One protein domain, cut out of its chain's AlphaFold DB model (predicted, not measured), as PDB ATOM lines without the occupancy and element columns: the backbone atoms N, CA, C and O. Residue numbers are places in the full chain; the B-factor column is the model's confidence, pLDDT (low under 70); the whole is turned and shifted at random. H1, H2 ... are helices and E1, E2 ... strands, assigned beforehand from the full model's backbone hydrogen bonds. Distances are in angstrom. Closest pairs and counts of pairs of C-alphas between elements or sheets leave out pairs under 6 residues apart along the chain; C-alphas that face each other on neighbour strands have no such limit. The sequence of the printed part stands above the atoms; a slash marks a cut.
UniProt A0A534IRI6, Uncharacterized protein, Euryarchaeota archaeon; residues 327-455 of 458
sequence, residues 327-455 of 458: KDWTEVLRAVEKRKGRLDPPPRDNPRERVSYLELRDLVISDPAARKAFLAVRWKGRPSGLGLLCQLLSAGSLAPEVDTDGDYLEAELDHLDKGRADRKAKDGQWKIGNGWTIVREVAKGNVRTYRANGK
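AT A GLANCE: This is residues 327 to 455 of the 458 residues of an uncharacterized protein of Euryarchaeota archaeon (UniProt A0A534IRI6). Five helices and a small antiparallel sheet are set out along the longest axis, with H1 at one end and the sheet at the other. H4 and H5 cross each other and pack on the sheet, while H2 and H3 fill the space between H1 and H4. The printed part has 129 residues, with five named helices followed by three named strands, H1 H2 H3 H4 H5 E1 E2 E3, and the sheet order is E1 - E2 - E3. The class is mostly helix. The whole is compact, with a radius of gyration of the C-alphas of 14.7 A and spans of 45 by 33 by 32 A.

HOW THE PARTS SIT: Start with H1, residues 327 to 338, and go on to H2, residues 355 to 366: they only just touch, with 3 pairs of C-alphas within 8 A, the closest those of Trp 329 and Leu 360 at 6.3 A. Next look at H3, residues 368 to 376, which touches H1 at a steep tilt of 40 degrees, the same way, the closest C-alphas being those of Leu 333 and Ala 373, 6.3 A apart. H2 and H3 touch only at the corner, by their tight link. H4, residues 384 to 395, touches H3 at a steep tilt of 53 degrees, opposite ways, with the C-alphas of Arg 371 and Cys 390 closest at 5.8 A. H5, residues 403 to 417, is about perpendicular to H4 at 84 degrees, and they touch, closest at the C-alphas of Gly 385 and Leu 409, 4.5 A apart. The strands E1, residues 429 to 431, E2, residues 437 to 442, and E3, residues 448 to 453, form a meander, each strand the antiparallel neighbour of the one before. In the hairpin E1 and E2, find N 430 and O 438 at 2.8 A; in the hairpin E2 and E3, find N 439 and O 451 at 2.9 A. H4 and H5 are on this sheet, two layers with helices on one face, and H5 has a height over the sheet of 9.6 A. In H1, H2, H3 and H4 every O i to N i+4 pair is within hydrogen-bond range; in H5 it is 10 of 11.

IN THESE COORDINATES: Find C-alpha 327 at (174.909, 151.312, 112.361), where H1 begins; it is 16.5 A long. H2 measures 16.2 A, H3 12.5 A, H4 16.3 A and H5 21.5 A. E1 is 7.0 A, E2 16.4 A, and E3 16.6 A, ending at C-alpha 453 (149.627, 152.698, 116.524).

THE WHOLE: The C-alphas farthest apart, those of Arg 339 and Lys 424, are 45.7 A apart. The printed part has no cut; the long links are H1 to H2 and H5 to E1. Confidence is under 70 at residues 348 to 350, 418 to 427, 443 to 446 and 455.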
ATOM      1  N   LYS A 327     174.259 151.012 113.647       86.88
ATOM      2  CA  LYS A 327     174.909 151.312 112.361       86.88
ATOM      3  C   LYS A 327     175.535 150.050 111.771       86.88
ATOM      4  O   LYS A 327     175.279 149.745 110.609       86.88
ATOM      5  N   ASP A 328     176.230 149.276 112.601       86.62
ATOM      6  CA  ASP A 328     176.825 147.997 112.206       86.62
ATOM      7  C   ASP A 328     175.753 147.008 111.734       86.62
ATOM      8  O   ASP A 328     175.914 146.358 110.704       86.62
ATOM      9  N   TRP A 329     174.604 146.944 112.415       90.81
ATOM     10  CA  TRP A 329     173.479 146.114 111.969       90.81
ATOM     11  C   TRP A 329     172.941 146.513 110.595       90.81
ATOM     12  O   TRP A 329     172.602 145.646 109.789       90.81
ATOM     13  N   THR A 330     172.887 147.810 110.301       88.31
ATOM     14  CA  THR A 330     172.446 148.299 108.988       88.31
ATOM     15  C   THR A 330     173.424 147.875 107.893       88.31
ATOM     16  O   THR A 330     173.006 147.440 106.816       88.31
ATOM     17  N   GLU A 331     174.726 147.951 108.169       88.31
ATOM     18  CA  GLU A 331     175.766 147.485 107.251       88.31
ATOM     19  C   GLU A 331     175.717 145.970 107.050       88.31
ATOM     20  O   GLU A 331     175.763 145.508 105.909       88.31
ATOM     21  N   VAL A 332     175.522 145.197 108.124       88.38
ATOM     22  CA  VAL A 332     175.369 143.737 108.070       88.38
ATOM     23  C   VAL A 332     174.163 143.342 107.218       88.38
ATOM     24  O   VAL A 332     174.303 142.518 106.312       88.38
ATOM     25  N   LEU A 333     172.986 143.934 107.456       87.88
ATOM     26  CA  LEU A 333     171.779 143.625 106.682       87.88
ATOM     27  C   LEU A 333     171.977 143.952 105.194       87.88
ATOM     28  O   LEU A 333     171.694 143.111 104.338       87.88
ATOM     29  N   ARG A 334     172.558 145.118 104.884       85.88
ATOM     30  CA  ARG A 334     172.852 145.542 103.506       85.88
ATOM     31  C   ARG A 334     173.881 144.637 102.825       85.88
ATOM     32  O   ARG A 334     173.718 144.282 101.659       85.88
ATOM     33  N   ALA A 335     174.941 144.251 103.534       83.38
ATOM     34  CA  ALA A 335     175.977 143.369 103.008       83.38
ATOM     35  C   ALA A 335     175.419 141.972 102.708       83.38
ATOM     36  O   ALA A 335     175.709 141.404 101.652       83.38
ATOM     37  N   VAL A 336     174.581 141.429 103.602       84.94
ATOM     38  CA  VAL A 336     173.925 140.126 103.415       84.94
ATOM     39  C   VAL A 336     172.951 140.157 102.238       84.94
ATOM     40  O   VAL A 336     172.960 139.225 101.430       84.94
ATOM     41  N   GLU A 337     172.163 141.223 102.109       82.62
ATOM     42  CA  GLU A 337     171.259 141.431 100.977       82.62
ATOM     43  C   GLU A 337     172.034 141.504  99.652       82.62
ATOM     44  O   GLU A 337     171.748 140.740  98.725       82.62
ATOM     45  N   LYS A 338     173.089 142.331  99.586       85.94
ATOM     46  CA  LYS A 338     173.934 142.501  98.391       85.94
ATOM     47  C   LYS A 338     174.585 141.191  97.943       85.94
ATOM     48  O   LYS A 338     174.602 140.894  96.751       85.94
ATOM     49  N   ARG A 339     175.096 140.386  98.883       81.81
ATOM     50  CA  ARG A 339     175.745 139.097  98.581       81.81
ATOM     51  C   ARG A 339     174.766 137.927  98.415       81.81
ATOM     52  O   ARG A 339     175.209 136.801  98.220       81.81
ATOM     53  N   LYS A 340     173.447 138.165  98.525       81.62
ATOM     54  CA  LYS A 340     172.385 137.132  98.535       81.62
ATOM     55  C   LYS A 340     172.663 135.985  99.526       81.62
ATOM     56  O   LYS A 340     172.261 134.839  99.299       81.62
ATOM     57  N   GLY A 341     173.358 136.299 100.618       78.06
ATOM     58  CA  GLY A 341     173.767 135.341 101.643       78.06
ATOM     59  C   GLY A 341     172.621 134.974 102.582       78.06
ATOM     60  O   GLY A 341     171.510 135.490 102.463       78.06
ATOM     61  N   ARG A 342     172.892 134.084 103.543       82.81
ATOM     62  CA  ARG A 342     171.966 133.798 104.647       82.81
ATOM     63  C   ARG A 342     172.587 134.219 105.969       82.81
ATOM     64  O   ARG A 342     173.732 133.861 106.225       82.81
ATOM     65  N   LEU A 343     171.831 134.939 106.790       85.00
ATOM     66  CA  LEU A 343     172.250 135.315 108.133       85.00
ATOM     67  C   LEU A 343     171.961 134.177 109.121       85.00
ATOM     68  O   LEU A 343     170.914 133.521 109.036       85.00
ATOM     69  N   ASP A 344     172.907 133.910 110.017       81.50
ATOM     70  CA  ASP A 344     172.788 132.856 111.026       81.50
ATOM     71  C   ASP A 344     171.675 133.177 112.038       81.50
ATOM     72  O   ASP A 344     171.378 134.355 112.266       81.50
ATOM     73  N   PRO A 345     171.024 132.161 112.636       82.19
ATOM     74  CA  PRO A 345     170.025 132.396 113.670       82.19
ATOM     75  C   PRO A 345     170.660 132.998 114.927       82.19
ATOM     76  O   PRO A 345     171.842 132.753 115.189       82.19
ATOM     77  N   PRO A 346     169.887 133.732 115.743       81.50
ATOM     78  CA  PRO A 346     170.361 134.108 117.062       81.50
ATOM     79  C   PRO A 346     170.612 132.847 117.919       81.50
ATOM     80  O   PRO A 346     169.969 131.813 117.701       81.50
ATOM     81  N   PRO A 347     171.534 132.904 118.897       77.06
ATOM     82  CA  PRO A 347     171.818 131.793 119.804       77.06
ATOM     83  C   PRO A 347     170.557 131.278 120.514       77.06
ATOM     84  O   PRO A 347     169.672 132.057 120.859       77.06
ATOM     85  N   ARG A 348     170.480 129.961 120.749       64.94
ATOM     86  CA  ARG A 348     169.308 129.320 121.380       64.94
ATOM     87  C   ARG A 348     169.124 129.702 122.856       64.94
ATOM     88  O   ARG A 348     167.993 129.719 123.327       64.94
ATOM     89  N   ASP A 349     170.211 130.047 123.544       63.06
ATOM     90  CA  ASP A 349     170.201 130.418 124.962       63.06
ATOM     91  C   ASP A 349     169.985 131.938 125.104       63.06
ATOM     92  O   ASP A 349     170.861 132.723 124.729       63.06
ATOM     93  N   ASN A 350     168.817 132.346 125.616       66.50
ATOM     94  CA  ASN A 350     168.421 133.733 125.928       66.50
ATOM     95  C   ASN A 350     168.834 134.801 124.889       66.50
ATOM     96  O   ASN A 350     169.505 135.780 125.222       66.50
ATOM     97  N   PRO A 351     168.396 134.690 123.621       74.81
ATOM     98  CA  PRO A 351     168.772 135.656 122.591       74.81
ATOM     99  C   PRO A 351     168.316 137.087 122.909       74.81
ATOM    100  O   PRO A 351     169.000 138.030 122.533       74.81
ATOM    101  N   ARG A 352     167.201 137.253 123.635       78.00
ATOM    102  CA  ARG A 352     166.573 138.557 123.918       78.00
ATOM    103  C   ARG A 352     167.335 139.433 124.915       78.00
ATOM    104  O   ARG A 352     167.105 140.637 124.940       78.00
ATOM    105  N   GLU A 353     168.246 138.844 125.687       79.38
ATOM    106  CA  GLU A 353     169.055 139.545 126.695       79.38
ATOM    107  C   GLU A 353     170.402 140.028 126.132       79.38
ATOM    108  O   GLU A 353     171.089 140.830 126.759       79.38
ATOM    109  N   ARG A 354     170.792 139.571 124.933       81.19
ATOM    110  CA  ARG A 354     172.075 139.928 124.315       81.19
ATOM    111  C   ARG A 354     172.053 141.335 123.733       81.19
ATOM    112  O   ARG A 354     171.148 141.669 122.970       81.19
ATOM    113  N   VAL A 355     173.126 142.094 123.958       83.06
ATOM    114  CA  VAL A 355     173.317 143.455 123.421       83.06
ATOM    115  C   VAL A 355     173.097 143.503 121.907       83.06
ATOM    116  O   VAL A 355     172.278 144.283 121.434       83.06
ATOM    117  N   SER A 356     173.698 142.582 121.148       85.56
ATOM    118  CA  SER A 356     173.514 142.498 119.693       85.56
ATOM    119  C   SER A 356     172.042 142.345 119.278       85.56
ATOM    120  O   SER A 356     171.612 142.914 118.282       85.56
ATOM    121  N   TYR A 357     171.243 141.579 120.027       88.56
ATOM    122  CA  TYR A 357     169.818 141.405 119.727       88.56
ATOM    123  C   TYR A 357     169.008 142.643 120.120       88.56
ATOM    124  O   TYR A 357     168.118 143.054 119.377       88.56
ATOM    125  N   LEU A 358     169.336 143.258 121.259       87.69
ATOM    126  CA  LEU A 358     168.719 144.499 121.722       87.69
ATOM    127  C   LEU A 358     168.933 145.640 120.718       87.69
ATOM    128  O   LEU A 358     167.973 146.329 120.379       87.69
ATOM    129  N   GLU A 359     170.147 145.775 120.187       89.31
ATOM    130  CA  GLU A 359     170.513 146.784 119.187       89.31
ATOM    131  C   GLU A 359     169.797 146.561 117.848       89.31
ATOM    132  O   GLU A 359     169.263 147.506 117.264       89.31
ATOM    133  N   LEU A 360     169.687 145.306 117.387       89.62
ATOM    134  CA  LEU A 360     168.906 144.969 116.189       89.62
ATOM    135  C   LEU A 360     167.422 145.282 116.378       89.62
ATOM    136  O   LEU A 360     166.765 145.816 115.484       89.62
ATOM    137  N   ARG A 361     166.885 144.935 117.549       90.12
ATOM    138  CA  ARG A 361     165.488 145.175 117.887       90.12
ATOM    139  C   ARG A 361     165.184 146.665 117.940       90.12
ATOM    140  O   ARG A 361     164.186 147.094 117.369       90.12
ATOM    141  N   ASP A 362     166.039 147.457 118.575       88.94
ATOM    142  CA  ASP A 362     165.854 148.905 118.639       88.94
ATOM    143  C   ASP A 362     166.025 149.567 117.260       88.94
ATOM    144  O   ASP A 362     165.259 150.466 116.905       88.94
ATOM    145  N   LEU A 363     166.945 149.074 116.419       90.31
ATOM    146  CA  LEU A 363     167.062 149.489 115.017       90.31
ATOM    147  C   LEU A 363     165.759 149.231 114.238       90.31
ATOM    148  O   LEU A 363     165.231 150.138 113.605       90.31
ATOM    149  N   VAL A 364     165.199 148.025 114.324       90.50
ATOM    150  CA  VAL A 364     163.940 147.653 113.654       90.50
ATOM    151  C   VAL A 364     162.758 148.500 114.148       90.50
ATOM    152  O   VAL A 364     161.891 148.884 113.361       90.50
ATOM    153  N   ILE A 365     162.697 148.831 115.439       88.69
ATOM    154  CA  ILE A 365     161.621 149.677 115.979       88.69
ATOM    155  C   ILE A 365     161.783 151.138 115.517       88.69
ATOM    156  O   ILE A 365     160.783 151.809 115.254       88.69
ATOM    157  N   SER A 366     163.018 151.641 115.415       86.81
ATOM    158  CA  SER A 366     163.310 153.044 115.070       86.81
ATOM    159  C   SER A 366     163.303 153.349 113.572       86.81
ATOM    160  O   SER A 366     162.821 154.415 113.197       86.81
ATOM    161  N   ASP A 367     163.782 152.445 112.716       87.56
ATOM    162  CA  ASP A 367     164.060 152.742 111.306       87.56
ATOM    163  C   ASP A 367     163.205 151.892 110.333       87.56
ATOM    164  O   ASP A 367     163.368 150.666 110.276       87.56
ATOM    165  N   PRO A 368     162.307 152.505 109.528       86.62
ATOM    166  CA  PRO A 368     161.530 151.791 108.510       86.62
ATOM    167  C   PRO A 368     162.395 151.132 107.425       86.62
ATOM    168  O   PRO A 368     162.049 150.047 106.945       86.62
ATOM    169  N   ALA A 369     163.533 151.726 107.052       85.88
ATOM    170  CA  ALA A 369     164.421 151.157 106.043       85.88
ATOM    171  C   ALA A 369     165.086 149.872 106.555       85.88
ATOM    172  O   ALA A 369     165.143 148.870 105.834       85.88
ATOM    173  N   ALA A 370     165.504 149.859 107.823       86.94
ATOM    174  CA  ALA A 370     166.030 148.665 108.471       86.94
ATOM    175  C   ALA A 370     164.978 147.553 108.608       86.94
ATOM    176  O   ALA A 370     165.311 146.388 108.383       86.94
ATOM    177  N   ARG A 371     163.704 147.881 108.887       91.12
ATOM    178  CA  ARG A 371     162.606 146.887 108.874       91.12
ATOM    179  C   ARG A 371     162.470 146.209 107.519       91.12
ATOM    180  O   ARG A 371     162.396 144.983 107.439       91.12
ATOM    181  N   LYS A 372     162.475 147.004 106.448       88.12
ATOM    182  CA  LYS A 372     162.389 146.493 105.077       88.12
ATOM    183  C   LYS A 372     163.578 145.587 104.745       88.12
ATOM    184  O   LYS A 372     163.371 144.484 104.243       88.12
ATOM    185  N   ALA A 373     164.796 146.012 105.084       87.19
ATOM    186  CA  ALA A 373     166.009 145.219 104.875       87.19
ATOM    187  C   ALA A 373     165.984 143.904 105.677       87.19
ATOM    188  O   ALA A 373     166.276 142.835 105.142       87.19
ATOM    189  N   PHE A 374     165.555 143.948 106.942       91.19
ATOM    190  CA  PHE A 374     165.424 142.768 107.799       91.19
ATOM    191  C   PHE A 374     164.477 141.712 107.199       91.19
ATOM    192  O   PHE A 374     164.788 140.513 107.192       91.19
ATOM    193  N   LEU A 375     163.329 142.154 106.675       89.19
ATOM    194  CA  LEU A 375     162.339 141.278 106.043       89.19
ATOM    195  C   LEU A 375     162.830 140.704 104.702       89.19
ATOM    196  O   LEU A 375     162.504 139.555 104.392       89.19
ATOM    197  N   ALA A 376     163.630 141.469 103.949       87.06
ATOM    198  CA  ALA A 376     164.186 141.077 102.651       87.06
ATOM    199  C   ALA A 376     165.365 140.088 102.751       87.06
ATOM    200  O   ALA A 376     165.544 139.234 101.879       87.06
ATOM    201  N   VAL A 377     166.162 140.164 103.821       88.69
ATOM    202  CA  VAL A 377     167.311 139.274 104.044       88.69
ATOM    203  C   VAL A 377     166.869 137.820 104.266       88.69
ATOM    204  O   VAL A 377     165.858 137.527 104.915       88.69
ATOM    205  N   ARG A 378     167.662 136.875 103.737       85.94
ATOM    206  CA  ARG A 378     167.480 135.434 103.965       85.94
ATOM    207  C   ARG A 378     168.112 135.020 105.294       85.94
ATOM    208  O   ARG A 378     169.255 135.362 105.578       85.94
ATOM    209  N   TRP A 379     167.399 134.207 106.063       87.69
ATOM    210  CA  TRP A 379     167.830 133.727 107.379       87.69
ATOM    211  C   TRP A 379     167.980 132.204 107.362       87.69
ATOM    212  O   TRP A 379     167.178 131.514 106.732       87.69
ATOM    213  N   LYS A 380     168.991 131.660 108.049       81.31
ATOM    214  CA  LYS A 380     169.068 130.215 108.342       81.31
ATOM    215  C   LYS A 380     168.074 129.808 109.439       81.31
ATOM    216  O   LYS A 380     167.580 128.690 109.420       81.31
ATOM    217  N   GLY A 381     167.745 130.737 110.336       80.50
ATOM    218  CA  GLY A 381     166.615 130.664 111.262       80.50
ATOM    219  C   GLY A 381     166.269 132.074 111.737       80.50
ATOM    220  O   GLY A 381     167.040 132.693 112.463       80.50
ATOM    221  N   ARG A 382     165.156 132.627 111.252       83.94
ATOM    222  CA  ARG A 382     164.748 134.000 111.583       83.94
ATOM    223  C   ARG A 382     164.244 134.042 113.034       83.94
ATOM    224  O   ARG A 382     163.505 133.136 113.411       83.94
ATOM    225  N   PRO A 383     164.575 135.068 113.838       86.19
ATOM    226  CA  PRO A 383     163.928 135.256 115.134       86.19
ATOM    227  C   PRO A 383     162.434 135.525 114.929       86.19
ATOM    228  O   PRO A 383     162.065 136.625 114.522       86.19
ATOM    229  N   SER A 384     161.588 134.518 115.175       86.19
ATOM    230  CA  SER A 384     160.155 134.558 114.847       86.19
ATOM    231  C   SER A 384     159.446 135.749 115.488       86.19
ATOM    232  O   SER A 384     158.816 136.520 114.775       86.19
ATOM    233  N   GLY A 385     159.639 135.981 116.792       86.94
ATOM    234  CA  GLY A 385     159.036 137.123 117.495       86.94
ATOM    235  C   GLY A 385     159.437 138.478 116.902       86.94
ATOM    236  O   GLY A 385     158.581 139.323 116.649       86.94
ATOM    237  N   LEU A 386     160.722 138.668 116.582       89.25
ATOM    238  CA  LEU A 386     161.204 139.901 115.953       89.25
ATOM    239  C   LEU A 386     160.722 140.043 114.501       89.25
ATOM    240  O   LEU A 386     160.424 141.149 114.058       89.25
ATOM    241  N   GLY A 387     160.607 138.937 113.763       90.12
ATOM    242  CA  GLY A 387     160.042 138.919 112.414       90.12
ATOM    243  C   GLY A 387     158.568 139.317 112.389       90.12
ATOM    244  O   GLY A 387     158.183 140.149 111.569       90.12
ATOM    245  N   LEU A 388     157.778 138.791 113.323       90.19
ATOM    246  CA  LEU A 388     156.372 139.153 113.508       90.19
ATOM    247  C   LEU A 388     156.236 140.620 113.937       90.19
ATOM    248  O   LEU A 388     155.398 141.343 113.401       90.19
ATOM    249  N   LEU A 389     157.120 141.109 114.815       90.25
ATOM    250  CA  LEU A 389     157.175 142.528 115.174       90.25
ATOM    251  C   LEU A 389     157.492 143.411 113.954       90.25
ATOM    252  O   LEU A 389     156.832 144.427 113.753       90.25
ATOM    253  N   CYS A 390     158.449 143.025 113.101       90.50
ATOM    254  CA  CYS A 390     158.752 143.752 111.861       90.50
ATOM    255  C   CYS A 390     157.532 143.838 110.938       90.50
ATOM    256  O   CYS A 390     157.265 144.902 110.381       90.50
ATOM    257  N   GLN A 391     156.809 142.727 110.765       89.69
ATOM    258  CA  GLN A 391     155.601 142.671 109.940       89.69
ATOM    259  C   GLN A 391     154.509 143.577 110.511       89.69
ATOM    260  O   GLN A 391     153.992 144.422 109.787       89.69
ATOM    261  N   LEU A 392     154.235 143.475 111.815       90.38
ATOM    262  CA  LEU A 392     153.252 144.307 112.505       90.38
ATOM    263  C   LEU A 392     153.577 145.806 112.392       90.38
ATOM    264  O   LEU A 392     152.693 146.601 112.088       90.38
ATOM    265  N   LEU A 393     154.837 146.202 112.590       89.12
ATOM    266  CA  LEU A 393     155.255 147.608 112.487       89.12
ATOM    267  C   LEU A 393     155.305 148.131 111.046       89.12
ATOM    268  O   LEU A 393     155.291 149.342 110.845       89.12
ATOM    269  N   SER A 394     155.394 147.246 110.050       87.62
ATOM    270  CA  SER A 394     155.388 147.634 108.632       87.62
ATOM    271  C   SER A 394     153.973 147.695 108.054       87.62
ATOM    272  O   SER A 394     153.698 148.551 107.223       87.62
ATOM    273  N   ALA A 395     153.080 146.799 108.482       86.69
ATOM    274  CA  ALA A 395     151.704 146.714 107.991       86.69
ATOM    275  C   ALA A 395     150.692 147.482 108.861       86.69
ATOM    276  O   ALA A 395     149.569 147.725 108.428       86.69
ATOM    277  N   GLY A 396     151.049 147.837 110.101       85.44
ATOM    278  CA  GLY A 396     150.162 148.489 111.076       85.44
ATOM    279  C   GLY A 396     149.159 147.540 111.744       85.44
ATOM    280  O   GLY A 396     148.656 147.829 112.833       85.44
ATOM    281  N   SER A 397     148.903 146.376 111.150       88.38
ATOM    282  CA  SER A 397     148.121 145.291 111.736       88.38
ATOM    283  C   SER A 397     148.711 143.925 111.384       88.38
ATOM    284  O   SER A 397     149.373 143.763 110.359       88.38
ATOM    285  N   LEU A 398     148.495 142.938 112.255       88.44
ATOM    286  CA  LEU A 398     148.936 141.561 112.048       88.44
ATOM    287  C   LEU A 398     147.897 140.583 112.599       88.44
ATOM    288  O   LEU A 398     147.515 140.663 113.768       88.44
ATOM    289  N   ALA A 399     147.478 139.641 111.760       87.31
ATOM    290  CA  ALA A 399     146.787 138.429 112.177       87.31
ATOM    291  C   ALA A 399     147.806 137.276 112.113       87.31
ATOM    292  O   ALA A 399     148.322 137.021 111.024       87.31
ATOM    293  N   PRO A 400     148.148 136.626 113.238       84.19
ATOM    294  CA  PRO A 400     149.000 135.443 113.237       84.19
ATOM    295  C   PRO A 400     148.388 134.339 112.372       84.19
ATOM    296  O   PRO A 400     147.176 134.122 112.411       84.19
ATOM    297  N   GLU A 401     149.221 133.641 111.604       79.62
ATOM    298  CA  GLU A 401     148.768 132.536 110.749       79.62
ATOM    299  C   GLU A 401     148.572 131.245 111.557       79.62
ATOM    300  O   GLU A 401     147.720 130.421 111.223       79.62
ATOM    301  N   VAL A 402     149.343 131.083 112.640       82.50
ATOM    302  CA  VAL A 402     149.293 129.940 113.557       82.50
ATOM    303  C   VAL A 402     149.251 130.443 115.003       82.50
ATOM    304  O   VAL A 402     149.856 131.463 115.327       82.50
ATOM    305  N   ASP A 403     148.579 129.719 115.903       74.31
ATOM    306  CA  ASP A 403     148.437 130.116 117.315       74.31
ATOM    307  C   ASP A 403     149.786 130.396 118.007       74.31
ATOM    308  O   ASP A 403     149.910 131.346 118.784       74.31
ATOM    309  N   THR A 404     150.827 129.629 117.664       80.69
ATOM    310  CA  THR A 404     152.186 129.776 118.212       80.69
ATOM    311  C   THR A 404     152.867 131.085 117.812       80.69
ATOM    312  O   THR A 404     153.720 131.574 118.554       80.69
ATOM    313  N   ASP A 405     152.494 131.694 116.684       82.62
ATOM    314  CA  ASP A 405     153.017 133.000 116.266       82.62
ATOM    315  C   ASP A 405     152.548 134.105 117.217       82.62
ATOM    316  O   ASP A 405     153.317 135.005 117.561       82.62
ATOM    317  N   GLY A 406     151.310 134.001 117.712       82.81
ATOM    318  CA  GLY A 406     150.801 134.889 118.751       82.81
ATOM    319  C   GLY A 406     151.668 134.840 120.008       82.81
ATOM    320  O   GLY A 406     152.079 135.886 120.509       82.81
ATOM    321  N   ASP A 407     152.022 133.637 120.461       85.38
ATOM    322  CA  ASP A 407     152.859 133.443 121.649       85.38
ATOM    323  C   ASP A 407     154.297 133.963 121.437       85.38
ATOM    324  O   ASP A 407     154.887 134.571 122.335       85.38
ATOM    325  N   TYR A 408     154.870 133.791 120.237       87.19
ATOM    326  CA  TYR A 408     156.196 134.332 119.910       87.19
ATOM    327  C   TYR A 408     156.231 135.862 119.878       87.19
ATOM    328  O   TYR A 408     157.242 136.450 120.283       87.19
ATOM    329  N   LEU A 409     155.167 136.496 119.378       86.75
ATOM    330  CA  LEU A 409     155.039 137.949 119.332       86.75
ATOM    331  C   LEU A 409     154.826 138.530 120.733       86.75
ATOM    332  O   LEU A 409     155.551 139.447 121.111       86.75
ATOM    333  N   GLU A 410     153.897 137.985 121.521       86.81
ATOM    334  CA  GLU A 410     153.646 138.451 122.893       86.81
ATOM    335  C   GLU A 410     154.901 138.325 123.766       86.81
ATOM    336  O   GLU A 410     155.258 139.279 124.452       86.81
ATOM    337  N   ALA A 411     155.669 137.235 123.647       85.75
ATOM    338  CA  ALA A 411     156.943 137.089 124.356       85.75
ATOM    339  C   ALA A 411     157.979 138.175 123.994       85.75
ATOM    340  O   ALA A 411     158.814 138.547 124.825       85.75
ATOM    341  N   GLU A 412     157.958 138.684 122.757       87.38
ATOM    342  CA  GLU A 412     158.823 139.789 122.329       87.38
ATOM    343  C   GLU A 412     158.334 141.137 122.882       87.38
ATOM    344  O   GLU A 412     159.139 141.951 123.342       87.38
ATOM    345  N   LEU A 413     157.018 141.353 122.889       86.38
ATOM    346  CA  LEU A 413     156.385 142.562 123.413       86.38
ATOM    347  C   LEU A 413     156.510 142.671 124.937       86.38
ATOM    348  O   LEU A 413     156.857 143.735 125.447       86.38
ATOM    349  N   ASP A 414     156.334 141.567 125.658       83.25
ATOM    350  CA  ASP A 414     156.515 141.496 127.108       83.25
ATOM    351  C   ASP A 414     157.959 141.792 127.508       83.25
ATOM    352  O   ASP A 414     158.215 142.450 128.517       83.25
ATOM    353  N   HIS A 415     158.931 141.343 126.710       84.12
ATOM    354  CA  HIS A 415     160.333 141.670 126.950       84.12
ATOM    355  C   HIS A 415     160.622 143.164 126.726       84.12
ATOM    356  O   HIS A 415     161.482 143.735 127.399       84.12
ATOM    357  N   LEU A 416     159.940 143.810 125.780       77.06
ATOM    358  CA  LEU A 416     160.050 145.255 125.568       77.06
ATOM    359  C   LEU A 416     159.390 146.056 126.702       77.06
ATOM    360  O   LEU A 416     159.881 147.133 127.043       77.06
ATOM    361  N   ASP A 417     158.322 145.525 127.298       70.19
ATOM    362  CA  ASP A 417     157.568 146.178 128.375       70.19
ATOM    363  C   ASP A 417     158.254 146.028 129.751       70.19
ATOM    364  O   ASP A 417     158.349 146.999 130.502       70.19
ATOM    365  N   LYS A 418     158.868 144.866 130.043       64.81
ATOM    366  CA  LYS A 418     159.631 144.595 131.287       64.81
ATOM    367  C   LYS A 418     160.838 145.519 131.516       64.81
ATOM    368  O   LYS A 418     161.328 145.610 132.637       64.81
ATOM    369  N   GLY A 419     161.317 146.215 130.482       53.25
ATOM    370  CA  GLY A 419     162.430 147.169 130.566       53.25
ATOM    371  C   GLY A 419     162.053 148.574 131.058       53.25
ATOM    372  O   GLY A 419     162.924 149.441 131.111       53.25
ATOM    373  N   ARG A 420     160.778 148.849 131.385       53.31
ATOM    374  CA  ARG A 420     160.313 150.172 131.836       53.31
ATOM    375  C   ARG A 420     159.704 150.084 133.236       53.31
ATOM    376  O   ARG A 420     158.619 149.548 133.411       53.31
ATOM    377  N   ALA A 421     160.400 150.659 134.217       43.69
ATOM    378  CA  ALA A 421     160.101 150.554 135.651       43.69
ATOM    379  C   ALA A 421     158.743 151.139 136.103       43.69
ATOM    380  O   ALA A 421     158.308 150.863 137.216       43.69
ATOM    381  N   ASP A 422     158.041 151.884 135.246       48.03
ATOM    382  CA  ASP A 422     156.814 152.589 135.614       48.03
ATOM    383  C   ASP A 422     155.643 152.228 134.694       48.03
ATOM    384  O   ASP A 422     155.326 152.979 133.765       48.03
ATOM    385  N   ARG A 423     154.955 151.100 134.951       47.94
ATOM    386  CA  ARG A 423     153.516 150.947 134.634       47.94
ATOM    387  C   ARG A 423     152.876 149.646 135.124       47.94
ATOM    388  O   ARG A 423     153.456 148.573 135.063       47.94
ATOM    389  N   LYS A 424     151.594 149.746 135.499       46.88
ATOM    390  CA  LYS A 424     150.656 148.613 135.550       46.88
ATOM    391  C   LYS A 424     150.348 148.194 134.108       46.88
ATOM    392  O   LYS A 424     149.644 148.935 133.417       46.88
ATOM    393  N   ALA A 425     150.895 147.067 133.655       52.75
ATOM    394  CA  ALA A 425     150.587 146.498 132.345       52.75
ATOM    395  C   ALA A 425     149.068 146.280 132.231       52.75
ATOM    396  O   ALA A 425     148.455 145.638 133.086       52.75
ATOM    397  N   LYS A 426     148.441 146.875 131.214       62.25
ATOM    398  CA  LYS A 426     147.071 146.518 130.835       62.25
ATOM    399  C   LYS A 426     147.182 145.280 129.955       62.25
ATOM    400  O   LYS A 426     147.905 145.323 128.964       62.25
ATOM    401  N   ASP A 427     146.491 144.207 130.327       68.00
ATOM    402  CA  ASP A 427     146.495 142.956 129.567       68.00
ATOM    403  C   ASP A 427     146.149 143.225 128.089       68.00
ATOM    404  O   ASP A 427     145.150 143.883 127.783       68.00
ATOM    405  N   GLY A 428     147.022 142.783 127.181       75.31
ATOM    406  CA  GLY A 428     146.885 142.993 125.741       75.31
ATOM    407  C   GLY A 428     147.247 144.389 125.212       75.31
ATOM    408  O   GLY A 428     146.889 144.693 124.077       75.31
ATOM    409  N   GLN A 429     147.924 145.259 125.971       84.56
ATOM    410  CA  GLN A 429     148.417 146.548 125.464       84.56
ATOM    411  C   GLN A 429     149.878 146.807 125.855       84.56
ATOM    412  O   GLN A 429     150.188 146.971 127.032       84.56
ATOM    413  N   TRP A 430     150.746 146.992 124.857       86.06
ATOM    414  CA  TRP A 430     152.183 147.229 125.032       86.06
ATOM    415  C   TRP A 430     152.590 148.602 124.506       86.06
ATOM    416  O   TRP A 430     152.127 149.048 123.452       86.06
ATOM    417  N   LYS A 431     153.486 149.290 125.217       81.50
ATOM    418  CA  LYS A 431     154.084 150.553 124.759       81.50
ATOM    419  C   LYS A 431     155.558 150.339 124.484       81.50
ATOM    420  O   LYS A 431     156.379 150.392 125.395       81.50
ATOM    421  N   ILE A 432     155.883 150.123 123.219       80.44
ATOM    422  CA  ILE A 432     157.264 149.892 122.804       80.44
ATOM    423  C   ILE A 432     157.973 151.238 122.545       80.44
ATOM    424  O   ILE A 432     157.361 152.311 122.570       80.44
ATOM    425  N   GLY A 433     159.296 151.205 122.358       73.81
ATOM    426  CA  GLY A 433     160.103 152.394 122.053       73.81
ATOM    427  C   GLY A 433     159.595 153.208 120.853       73.81
ATOM    428  O   GLY A 433     158.790 152.738 120.056       73.81
ATOM    429  N   ASN A 434     160.070 154.451 120.720       73.50
ATOM    430  CA  ASN A 434     159.788 155.337 119.575       73.50
ATOM    431  C   ASN A 434     158.303 155.693 119.351       73.50
ATOM    432  O   ASN A 434     157.877 155.962 118.233       73.50
ATOM    433  N   GLY A 435     157.507 155.747 120.426       75.56
ATOM    434  CA  GLY A 435     156.126 156.249 120.382       75.56
ATOM    435  C   GLY A 435     155.092 155.253 119.850       75.56
ATOM    436  O   GLY A 435     153.945 155.637 119.628       75.56
ATOM    437  N   TRP A 436     155.473 153.989 119.678       84.00
ATOM    438  CA  TRP A 436     154.587 152.913 119.252       84.00
ATOM    439  C   TRP A 436     153.780 152.335 120.420       84.00
ATOM    440  O   TRP A 436     154.289 152.073 121.511       84.00
ATOM    441  N   THR A 437     152.499 152.091 120.171       86.94
ATOM    442  CA  THR A 437     151.570 151.404 121.067       86.94
ATOM    443  C   THR A 437     150.948 150.239 120.316       86.94
ATOM    444  O   THR A 437     150.320 150.445 119.281       86.94
ATOM    445  N   ILE A 438     151.102 149.028 120.840       88.44
ATOM    446  CA  ILE A 438     150.540 147.807 120.265       88.44
ATOM    447  C   ILE A 438     149.371 147.350 121.127       88.44
ATOM    448  O   ILE A 438     149.464 147.352 122.353       88.44
ATOM    449  N   VAL A 439     148.264 146.980 120.490       88.31
ATOM    450  CA  VAL A 439     147.051 146.487 121.149       88.31
ATOM    451  C   VAL A 439     146.669 145.139 120.549       88.31
ATOM    452  O   VAL A 439     146.617 145.006 119.325       88.31
ATOM    453  N   ARG A 440     146.396 144.158 121.410       88.81
ATOM    454  CA  ARG A 440     145.769 142.883 121.065       88.81
ATOM    455  C   ARG A 440     144.258 143.070 121.025       88.81
ATOM    456  O   ARG A 440     143.635 143.434 122.020       88.81
ATOM    457  N   GLU A 441     143.675 142.779 119.879       86.19
ATOM    458  CA  GLU A 441     142.239 142.701 119.658       86.19
ATOM    459  C   GLU A 441     141.860 141.212 119.605       86.19
ATOM    460  O   GLU A 441     142.515 140.416 118.936       86.19
ATOM    461  N   VAL A 442     140.838 140.800 120.357       77.06
ATOM    462  CA  VAL A 442     140.341 139.415 120.323       77.06
ATOM    463  C   VAL A 442     139.026 139.417 119.559       77.06
ATOM    464  O   VAL A 442     138.026 139.969 120.023       77.06
ATOM    465  N   ALA A 443     139.032 138.831 118.362       64.50
ATOM    466  CA  ALA A 443     137.837 138.705 117.536       64.50
ATOM    467  C   ALA A 443     136.957 137.524 117.996       64.50
ATOM    468  O   ALA A 443     137.389 136.638 118.740       64.50
ATOM    469  N   LYS A 444     135.695 137.484 117.535       52.03
ATOM    470  CA  LYS A 444     134.798 136.338 117.772       52.03
ATOM    471  C   LYS A 444     135.460 135.058 117.242       52.03
ATOM    472  O   LYS A 444     135.819 135.005 116.073       52.03
ATOM    473  N   GLY A 445     135.602 134.047 118.102       59.19
ATOM    474  CA  GLY A 445     136.321 132.804 117.786       59.19
ATOM    475  C   GLY A 445     137.702 132.675 118.437       59.19
ATOM    476  O   GLY A 445     138.426 131.749 118.102       59.19
ATOM    477  N   ASN A 446     138.057 133.565 119.375       66.69
ATOM    478  CA  ASN A 446     139.326 133.537 120.121       66.69
ATOM    479  C   ASN A 446     140.582 133.778 119.258       66.69
ATOM    480  O   ASN A 446     141.700 133.517 119.696       66.69
ATOM    481  N   VAL A 447     140.397 134.315 118.049       74.12
ATOM    482  CA  VAL A 447     141.485 134.684 117.139       74.12
ATOM    483  C   VAL A 447     142.107 135.992 117.620       74.12
ATOM    484  O   VAL A 447     141.415 137.008 117.748       74.12
ATOM    485  N   ARG A 448     143.411 135.954 117.906       83.94
ATOM    486  CA  ARG A 448     144.194 137.116 118.344       83.94
ATOM    487  C   ARG A 448     144.612 137.924 117.118       83.94
ATOM    488  O   ARG A 448     145.239 137.379 116.221       83.94
ATOM    489  N   THR A 449     144.318 139.215 117.086       86.00
ATOM    490  CA  THR A 449     144.867 140.154 116.102       86.00
ATOM    491  C   THR A 449     145.601 141.278 116.820       86.00
ATOM    492  O   THR A 449     145.309 141.595 117.971       86.00
ATOM    493  N   TYR A 450     146.584 141.881 116.160       89.50
ATOM    494  CA  TYR A 450     147.408 142.941 116.736       89.50
ATOM    495  C   TYR A 450     147.324 144.192 115.875       89.50
ATOM    496  O   TYR A 450     147.351 144.113 114.647       89.50
ATOM    497  N   ARG A 451     147.259 145.353 116.526       89.50
ATOM    498  CA  ARG A 451     147.298 146.667 115.880       89.50
ATOM    499  C   ARG A 451     148.420 147.503 116.474       89.50
ATOM    500  O   ARG A 451     148.488 147.649 117.692       89.50
ATOM    501  N   ALA A 452     149.270 148.063 115.623       88.56
ATOM    502  CA  ALA A 452     150.343 148.969 116.007       88.56
ATOM    503  C   ALA A 452     149.978 150.411 115.642       88.56
ATOM    504  O   ALA A 452     149.813 150.749 114.475       88.56
ATOM    505  N   ASN A 453     149.889 151.269 116.655       83.38
ATOM    506  CA  ASN A 453     149.627 152.698 116.524       83.38
ATOM    507  C   ASN A 453     150.877 153.473 116.951       83.38
ATOM    508  O   ASN A 453     151.265 153.429 118.118       83.38
ATOM    509  N   GLY A 454     151.504 154.205 116.038       71.88
ATOM    510  CA  GLY A 454     152.669 155.043 116.322       71.88
ATOM    511  C   GLY A 454     152.807 156.150 115.287       71.88
ATOM    512  O   GLY A 454     152.120 156.133 114.268       71.88
ATOM    513  N   LYS A 455     153.687 157.126 115.539       57.75
ATOM    514  CA  LYS A 455     154.115 158.059 114.488       57.75
ATOM    515  C   LYS A 455     154.965 157.267 113.494       57.75
ATOM    516  O   LYS A 455     156.177 157.168 113.676       57.75
TER     517      LYS A 455